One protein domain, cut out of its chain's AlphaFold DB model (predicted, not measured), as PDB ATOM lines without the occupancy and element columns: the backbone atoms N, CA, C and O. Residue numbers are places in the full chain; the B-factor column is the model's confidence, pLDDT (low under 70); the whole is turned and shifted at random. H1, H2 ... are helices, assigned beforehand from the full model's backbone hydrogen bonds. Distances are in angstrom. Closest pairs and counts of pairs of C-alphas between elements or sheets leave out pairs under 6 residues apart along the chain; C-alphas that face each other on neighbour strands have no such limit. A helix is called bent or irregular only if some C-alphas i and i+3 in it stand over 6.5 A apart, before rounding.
ATOM      1  N   ASN A   2     -11.035  43.784  22.917       58.38
ATOM      2  CA  ASN A   2     -12.199  42.941  22.570       58.38
ATOM      3  C   ASN A   2     -13.582  43.471  22.999       58.38
ATOM      4  O   ASN A   2     -14.562  43.169  22.328       58.38
ATOM      5  N   LEU A   3     -13.686  44.268  24.072       63.81
ATOM      6  CA  LEU A   3     -14.986  44.774  24.552       63.81
ATOM      7  C   LEU A   3     -15.627  45.775  23.575       63.81
ATOM      8  O   LEU A   3     -16.830  45.744  23.361       63.81
ATOM      9  N   PHE A   4     -14.813  46.622  22.937       61.38
ATOM     10  CA  PHE A   4     -15.286  47.560  21.914       61.38
ATOM     11  C   PHE A   4     -15.700  46.845  20.624       61.38
ATOM     12  O   PHE A   4     -16.653  47.261  19.977       61.38
ATOM     13  N   ILE A   5     -15.027  45.743  20.275       65.44
ATOM     14  CA  ILE A   5     -15.369  44.935  19.096       65.44
ATOM     15  C   ILE A   5     -16.708  44.215  19.305       65.44
ATOM     16  O   ILE A   5     -17.509  44.159  18.380       65.44
ATOM     17  N   ALA A   6     -17.004  43.753  20.527       64.94
ATOM     18  CA  ALA A   6     -18.297  43.151  20.865       64.94
ATOM     19  C   ALA A   6     -19.486  44.124  20.717       64.94
ATOM     20  O   ALA A   6     -20.593  43.687  20.429       64.94
ATOM     21  N   LEU A   7     -19.260  45.437  20.870       63.47
ATOM     22  CA  LEU A   7     -20.277  46.475  20.639       63.47
ATOM     23  C   LEU A   7     -20.487  46.796  19.149       63.47
ATOM     24  O   LEU A   7     -21.529  47.328  18.783       63.47
ATOM     25  N   LEU A   8     -19.498  46.499  18.300       64.38
ATOM     26  CA  LEU A   8     -19.510  46.769  16.855       64.38
ATOM     27  C   LEU A   8     -19.858  45.529  16.019       64.38
ATOM     28  O   LEU A   8     -19.917  45.602  14.792       64.38
ATOM     29  N   GLN A   9     -20.059  44.381  16.666       66.62
ATOM     30  CA  GLN A   9     -20.412  43.147  15.991       66.62
ATOM     31  C   GLN A   9     -21.861  43.248  15.498       66.62
ATOM     32  O   GLN A   9     -22.786  43.380  16.296       66.62
ATOM     33  N   GLN A  10     -22.064  43.192  14.179       61.47
ATOM     34  CA  GLN A  10     -23.396  43.031  13.596       61.47
ATOM     35  C   GLN A  10     -23.928  41.658  14.000       61.47
ATOM     36  O   GLN A  10     -23.493  40.625  13.492       61.47
ATOM     37  N   VAL A  11     -24.835  41.649  14.967       70.25
ATOM     38  CA  VAL A  11     -25.617  40.476  15.336       70.25
ATOM     39  C   VAL A  11     -27.020  40.726  14.805       70.25
ATOM     40  O   VAL A  11     -27.587  41.779  15.088       70.25
ATOM     41  N   ASP A  12     -27.572  39.790  14.035       78.94
ATOM     42  CA  ASP A  12     -28.970  39.865  13.611       78.94
ATOM     43  C   ASP A  12     -29.868  39.555  14.821       78.94
ATOM     44  O   ASP A  12     -30.164  38.404  15.153       78.94
ATOM     45  N   ILE A  13     -30.166  40.598  15.599       79.12
ATOM     46  CA  ILE A  13     -30.961  40.500  16.828       79.12
ATOM     47  C   ILE A  13     -32.411  40.141  16.483       79.12
ATOM     48  O   ILE A  13     -33.055  39.422  17.241       79.12
ATOM     49  N   GLU A  14     -32.906  40.592  15.333       78.69
ATOM     50  CA  GLU A  14     -34.275  40.356  14.883       78.69
ATOM     51  C   GLU A  14     -34.490  38.878  14.535       78.69
ATOM     52  O   GLU A  14     -35.429  38.254  15.033       78.69
ATOM     53  N   GLU A  15     -33.557  38.263  13.801       81.06
ATOM     54  CA  GLU A  15     -33.566  36.816  13.552       81.06
ATOM     55  C   GLU A  15     -33.491  36.008  14.861       81.06
ATOM     56  O   GLU A  15     -34.164  34.986  15.017       81.06
ATOM     57  N   LYS A  16     -32.711  36.472  15.844       78.94
ATOM     58  CA  LYS A  16     -32.593  35.799  17.148       78.94
ATOM     59  C   LYS A  16     -33.841  35.931  18.017       78.94
ATOM     60  O   LYS A  16     -34.153  34.983  18.732       78.94
ATOM     61  N   ILE A  17     -34.547  37.060  17.956       83.69
ATOM     62  CA  ILE A  17     -35.831  37.247  18.648       83.69
ATOM     63  C   ILE A  17     -36.907  36.368  18.007       83.69
ATOM     64  O   ILE A  17     -37.626  35.678  18.724       83.69
ATOM     65  N   ASN A  18     -36.973  36.319  16.675       83.81
ATOM     66  CA  ASN A  18     -37.962  35.511  15.952       83.81
ATOM     67  C   ASN A  18     -37.790  34.001  16.177       83.81
ATOM     68  O   ASN A  18     -38.773  33.264  16.208       83.81
ATOM     69  N   ASN A  19     -36.549  33.542  16.352       86.06
ATOM     70  CA  ASN A  19     -36.230  32.144  16.643       86.06
ATOM     71  C   ASN A  19     -36.172  31.829  18.149       86.06
ATOM     72  O   ASN A  19     -35.838  30.701  18.524       86.06
ATOM     73  N   ALA A  20     -36.448  32.802  19.023       85.19
ATOM     74  CA  ALA A  20     -36.395  32.577  20.458       85.19
ATOM     75  C   ALA A  20     -37.541  31.644  20.903       85.19
ATOM     76  O   ALA A  20     -38.686  31.824  20.487       85.19
ATOM     77  N   PRO A  21     -37.265  30.659  21.778       76.56
ATOM     78  CA  PRO A  21     -38.276  29.715  22.254       76.56
ATOM     79  C   PRO A  21     -39.314  30.373  23.176       76.56
ATOM     80  O   PRO A  21     -40.388  29.813  23.396       76.56
ATOM     81  N   ASP A  22     -38.998  31.547  23.729       81.50
ATOM     82  CA  ASP A  22     -39.857  32.298  24.631       81.50
ATOM     83  C   ASP A  22     -39.673  33.819  24.488       81.50
ATOM     84  O   ASP A  22     -38.723  34.322  23.886       81.50
ATOM     85  N   LYS A  23     -40.594  34.572  25.101       85.69
ATOM     86  CA  LYS A  23     -40.535  36.042  25.168       85.69
ATOM     87  C   LYS A  23     -39.433  36.571  26.096       85.69
ATOM     88  O   LYS A  23     -39.212  37.777  26.160       85.69
ATOM     89  N   GLY A  24     -38.759  35.700  26.851       87.44
ATOM     90  CA  GLY A  24     -37.709  36.084  27.793       87.44
ATOM     91  C   GLY A  24     -36.483  36.653  27.086       87.44
ATOM     92  O   GLY A  24     -35.866  37.592  27.589       87.44
ATOM     93  N   TYR A  25     -36.176  36.153  25.887       85.62
ATOM     94  CA  TYR A  25     -35.083  36.678  25.070       85.62
ATOM     95  C   TYR A  25     -35.316  38.133  24.630       85.62
ATOM     96  O   TYR A  25     -34.432  38.969  24.805       85.62
ATOM     97  N   GLU A  26     -36.514  38.463  24.137       87.56
ATOM     98  CA  GLU A  26     -36.896  39.830  23.740       87.56
ATOM     99  C   GLU A  26     -36.774  40.810  24.918       87.56
ATOM    100  O   GLU A  26     -36.181  41.884  24.796       87.56
ATOM    101  N   ILE A  27     -37.255  40.403  26.097       89.94
ATOM    102  CA  ILE A  27     -37.151  41.191  27.332       89.94
ATOM    103  C   ILE A  27     -35.680  41.386  27.727       89.94
ATOM    104  O   ILE A  27     -35.281  42.487  28.114       89.94
ATOM    105  N   GLY A  28     -34.857  40.343  27.604       89.25
ATOM    106  CA  GLY A  28     -33.419  40.415  27.859       89.25
ATOM    107  C   GLY A  28     -32.702  41.393  26.925       89.25
ATOM    108  O   GLY A  28     -31.891  42.194  27.389       89.25
ATOM    109  N   VAL A  29     -33.039  41.383  25.632       89.00
ATOM    110  CA  VAL A  29     -32.525  42.344  24.641       89.00
ATOM    111  C   VAL A  29     -32.951  43.768  24.995       89.00
ATOM    112  O   VAL A  29     -32.115  44.673  25.015       89.00
ATOM    113  N   PHE A  30     -34.225  43.971  25.336       89.69
ATOM    114  CA  PHE A  30     -34.747  45.277  25.728       89.69
ATOM    115  C   PHE A  30     -34.012  45.838  26.954       89.69
ATOM    116  O   PHE A  30     -33.472  46.945  26.904       89.69
ATOM    117  N   ILE A  31     -33.894  45.056  28.030       91.69
ATOM    118  CA  ILE A  31     -33.154  45.454  29.238       91.69
ATOM    119  C   ILE A  31     -31.674  45.706  28.914       91.69
ATOM    120  O   ILE A  31     -31.103  46.709  29.350       91.69
ATOM    121  N   GLY A  32     -31.062  44.830  28.113       88.31
ATOM    122  CA  GLY A  32     -29.680  44.956  27.654       88.31
ATOM    123  C   GLY A  32     -29.413  46.258  26.897       88.31
ATOM    124  O   GLY A  32     -28.362  46.865  27.086       88.31
ATOM    125  N   SER A  33     -30.378  46.735  26.105       87.50
ATOM    126  CA  SER A  33     -30.268  47.999  25.363       87.50
ATOM    127  C   SER A  33     -30.341  49.250  26.251       87.50
ATOM    128  O   SER A  33     -29.747  50.276  25.921       87.50
ATOM    129  N   ILE A  34     -31.017  49.166  27.403       92.75
ATOM    130  CA  ILE A  34     -31.169  50.277  28.360       92.75
ATOM    131  C   ILE A  34     -29.980  50.346  29.336       92.75
ATOM    132  O   ILE A  34     -29.615  51.424  29.810       92.75
ATOM    133  N   LEU A  35     -29.334  49.210  29.610       92.75
ATOM    134  CA  LEU A  35     -28.198  49.073  30.530       92.75
ATOM    135  C   LEU A  35     -27.079  50.127  30.341       92.75
ATOM    136  O   LEU A  35     -26.664  50.712  31.345       92.75
ATOM    137  N   PRO A  36     -26.615  50.449  29.113       89.25
ATOM    138  CA  PRO A  36     -25.607  51.490  28.893       89.25
ATOM    139  C   PRO A  36     -26.008  52.860  29.453       89.25
ATOM    140  O   PRO A  36     -25.183  53.561  30.038       89.25
ATOM    141  N   PHE A  37     -27.284  53.231  29.347       93.69
ATOM    142  CA  PHE A  37     -27.791  54.496  29.874       93.69
ATOM    143  C   PHE A  37     -27.799  54.507  31.403       93.69
ATOM    144  O   PHE A  37     -27.401  55.498  32.013       93.69
ATOM    145  N   VAL A  38     -28.178  53.392  32.035       96.44
ATOM    146  CA  VAL A  38     -28.138  53.241  33.500       96.44
ATOM    147  C   VAL A  38     -26.712  53.393  34.022       96.44
ATOM    148  O   VAL A  38     -26.490  54.068  35.031       96.44
ATOM    149  N   VAL A  39     -25.729  52.828  33.315       96.12
ATOM    150  CA  VAL A  39     -24.308  52.994  33.648       96.12
ATOM    151  C   VAL A  39     -23.907  54.469  33.584       96.12
ATOM    152  O   VAL A  39     -23.310  54.971  34.535       96.12
ATOM    153  N   LEU A  40     -24.278  55.192  32.523       95.94
ATOM    154  CA  LEU A  40     -23.971  56.623  32.392       95.94
ATOM    155  C   LEU A  40     -24.608  57.467  33.504       95.94
ATOM    156  O   LEU A  40     -23.931  58.309  34.093       95.94
ATOM    157  N   VAL A  41     -25.879  57.222  33.835       97.75
ATOM    158  CA  VAL A  41     -26.576  57.915  34.933       97.75
ATOM    159  C   VAL A  41     -25.900  57.631  36.274       97.75
ATOM    160  O   VAL A  41     -25.681  58.547  37.066       97.75
ATOM    161  N   THR A  42     -25.510  56.379  36.509       97.81
ATOM    162  CA  THR A  42     -24.795  55.980  37.727       97.81
ATOM    163  C   THR A  42     -23.450  56.696  37.824       97.81
ATOM    164  O   THR A  42     -23.131  57.263  38.866       97.81
ATOM    165  N   LEU A  43     -22.680  56.743  36.733       97.81
ATOM    166  CA  LEU A  43     -21.414  57.476  36.683       97.81
ATOM    167  C   LEU A  43     -21.614  58.972  36.943       97.81
ATOM    168  O   LEU A  43     -20.884  59.549  37.746       97.81
ATOM    169  N   ALA A  44     -22.623  59.595  36.332       97.38
ATOM    170  CA  ALA A  44     -22.944  61.000  36.567       97.38
ATOM    171  C   ALA A  44     -23.294  61.267  38.040       97.38
ATOM    172  O   ALA A  44     -22.792  62.225  38.631       97.38
ATOM    173  N   TYR A  45     -24.095  60.394  38.659       97.06
ATOM    174  CA  TYR A  45     -24.426  60.485  40.080       97.06
ATOM    175  C   TYR A  45     -23.185  60.347  40.968       97.06
ATOM    176  O   TYR A  45     -22.992  61.137  41.890       97.06
ATOM    177  N   VAL A  46     -22.316  59.383  40.665       97.12
ATOM    178  CA  VAL A  46     -21.056  59.171  41.385       97.12
ATOM    179  C   VAL A  46     -20.168  60.417  41.297       97.12
ATOM    180  O   VAL A  46     -19.682  60.899  42.320       97.12
ATOM    181  N   VAL A  47     -20.008  60.993  40.103       96.38
ATOM    182  CA  VAL A  47     -19.246  62.235  39.892       96.38
ATOM    183  C   VAL A  47     -19.859  63.400  40.674       96.38
ATOM    184  O   VAL A  47     -19.133  64.136  41.344       96.38
ATOM    185  N   TYR A  48     -21.184  63.562  40.640       96.00
ATOM    186  CA  TYR A  48     -21.886  64.574  41.431       96.00
ATOM    187  C   TYR A  48     -21.627  64.401  42.932       96.00
ATOM    188  O   TYR A  48     -21.267  65.362  43.612       96.00
ATOM    189  N   TYR A  49     -21.771  63.178  43.443       95.25
ATOM    190  CA  TYR A  49     -21.594  62.862  44.855       95.25
ATOM    191  C   TYR A  49     -20.171  63.173  45.335       95.25
ATOM    192  O   TYR A  49     -19.998  63.849  46.352       95.25
ATOM    193  N   TYR A  50     -19.148  62.756  44.580       93.69
ATOM    194  CA  TYR A  50     -17.750  63.044  44.915       93.69
ATOM    195  C   TYR A  50     -17.440  64.543  44.908       93.69
ATOM    196  O   TYR A  50     -16.796  65.037  45.833       93.69
ATOM    197  N   ASN A  51     -17.923  65.284  43.907       92.38
ATOM    198  CA  ASN A  51     -17.682  66.724  43.820       92.38
ATOM    199  C   ASN A  51     -18.432  67.504  44.905       92.38
ATOM    200  O   ASN A  51     -17.879  68.436  45.484       92.38
ATOM    201  N   LYS A  52     -19.659  67.096  45.245       87.56
ATOM    202  CA  LYS A  52     -20.423  67.717  46.332       87.56
ATOM    203  C   LYS A  52     -19.779  67.483  47.698       87.56
ATOM    204  O   LYS A  52     -19.735  68.407  48.500       87.56
ATOM    205  N   LYS A  53     -19.222  66.293  47.944       77.81
ATOM    206  CA  LYS A  53     -18.489  65.979  49.183       77.81
ATOM    207  C   LYS A  53     -17.174  66.756  49.327       77.81
ATOM    208  O   LYS A  53     -16.687  66.895  50.436       77.81
ATOM    209  N   ARG A  54     -16.589  67.236  48.226       70.69
ATOM    210  CA  ARG A  54     -15.330  67.999  48.231       70.69
ATOM    211  C   ARG A  54     -15.528  69.505  48.473       70.69
ATOM    212  O   ARG A  54     -14.575  70.173  48.852       70.69
ATOM    213  N   ASN A  55     -16.740  70.016  48.243       61.91
ATOM    214  CA  ASN A  55     -17.116  71.425  48.430       61.91
ATOM    215  C   ASN A  55     -17.849  71.703  49.759       61.91
ATOM    216  O   ASN A  55     -18.244  72.843  49.992       61.91
ATOM    217  N   ASN A  56     -18.037  70.681  50.598       52.16
ATOM    218  CA  ASN A  56     -18.575  70.761  51.960       52.16
ATOM    219  C   ASN A  56     -17.478  70.384  52.956       52.16
ATOM    220  O   ASN A  56     -17.493  70.954  54.065       52.16
TER     221      ASN A  56
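What this domain is: This is residues 2 to 56 of the 56 residues of an uncharacterized protein of Algibacter pectinivorans (UniProt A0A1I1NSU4). One long helix, H3, bent into two arms, makes the length of an extended rod, and at its first arm, H3a, the short helix H2 folds back beside it like the turn of a hook. From H2 a thin stretch of chain leads off to a second short helix, H1, which stands free and sticks out with residues 2 to 12, while the second arm, H3b, runs out free at the other end. The printed part has 55 residues, with three named helices in the order H1, H2, H3 and no named strand; the class is all helix. The whole is extended, with a radius of gyration of the C-alphas of 17.3 A and spans of 55 by 26 by 12 A.

How they stand to each other: H3, residues 24 to 54, was assigned as one helix by its hydrogen bonds but is bent: C-alphas 33 and 36 are 6.8 A apart. Its arms are H3a, residues 24 to 33, and H3b, residues 36 to 54, and their lines stand at a steep tilt of 42 degrees. H2, residues 13 to 18, is close to H3a but not clearly touching it, with 2 pairs of C-alphas within 8 A; the closest C-alphas are those of Ile 17 and Glu 26, 5.8 A apart. H2 and H3a run opposite ways at a shallow tilt of 20 degrees, and their centres are 11.1 A apart. H1, residues 2 to 8, is apart from H2, H3a and H3b. H2 is apart from H3b. In H1, H2, H3a and H3b every O i to N i+4 pair of the backbone is within hydrogen-bond range.

Where its parts are: H3b, Pro 36 to Arg 54, is the longer arm, 27.4 A from first to last C-alpha, and ends at C-alpha 54 at (-15.330, 67.999, 48.231). H3a, Gly 24 to Ser 33, measures 14.3 A and begins at C-alpha 24 at (-37.709, 36.084, 27.793). Residues 34 and 35 belong to neither arm. H2, Ile 13 to Asn 18, measures 8.6 A. H1, Asn 2 to Leu 8, measures 10.0 A and begins at C-alpha 2 at (-12.199, 42.941, 22.570).

The domain as a whole: The C-alphas farthest apart in the domain are those of Asn 19 and Asn 56, at 55.2 A. The first and last printed C-alphas, of Asn 2 and Asn 56, are 41.0 A apart. The printed part has no cut and ends at residue 56, the chain's last residue. The links H1 to H2, of 4 residues, and H2 to H3, of 5 residues, are tight. The mean pLDDT of the printed part is 83.1, and it is under 70 at residues 2 to 10 and 55 to 56 of the model.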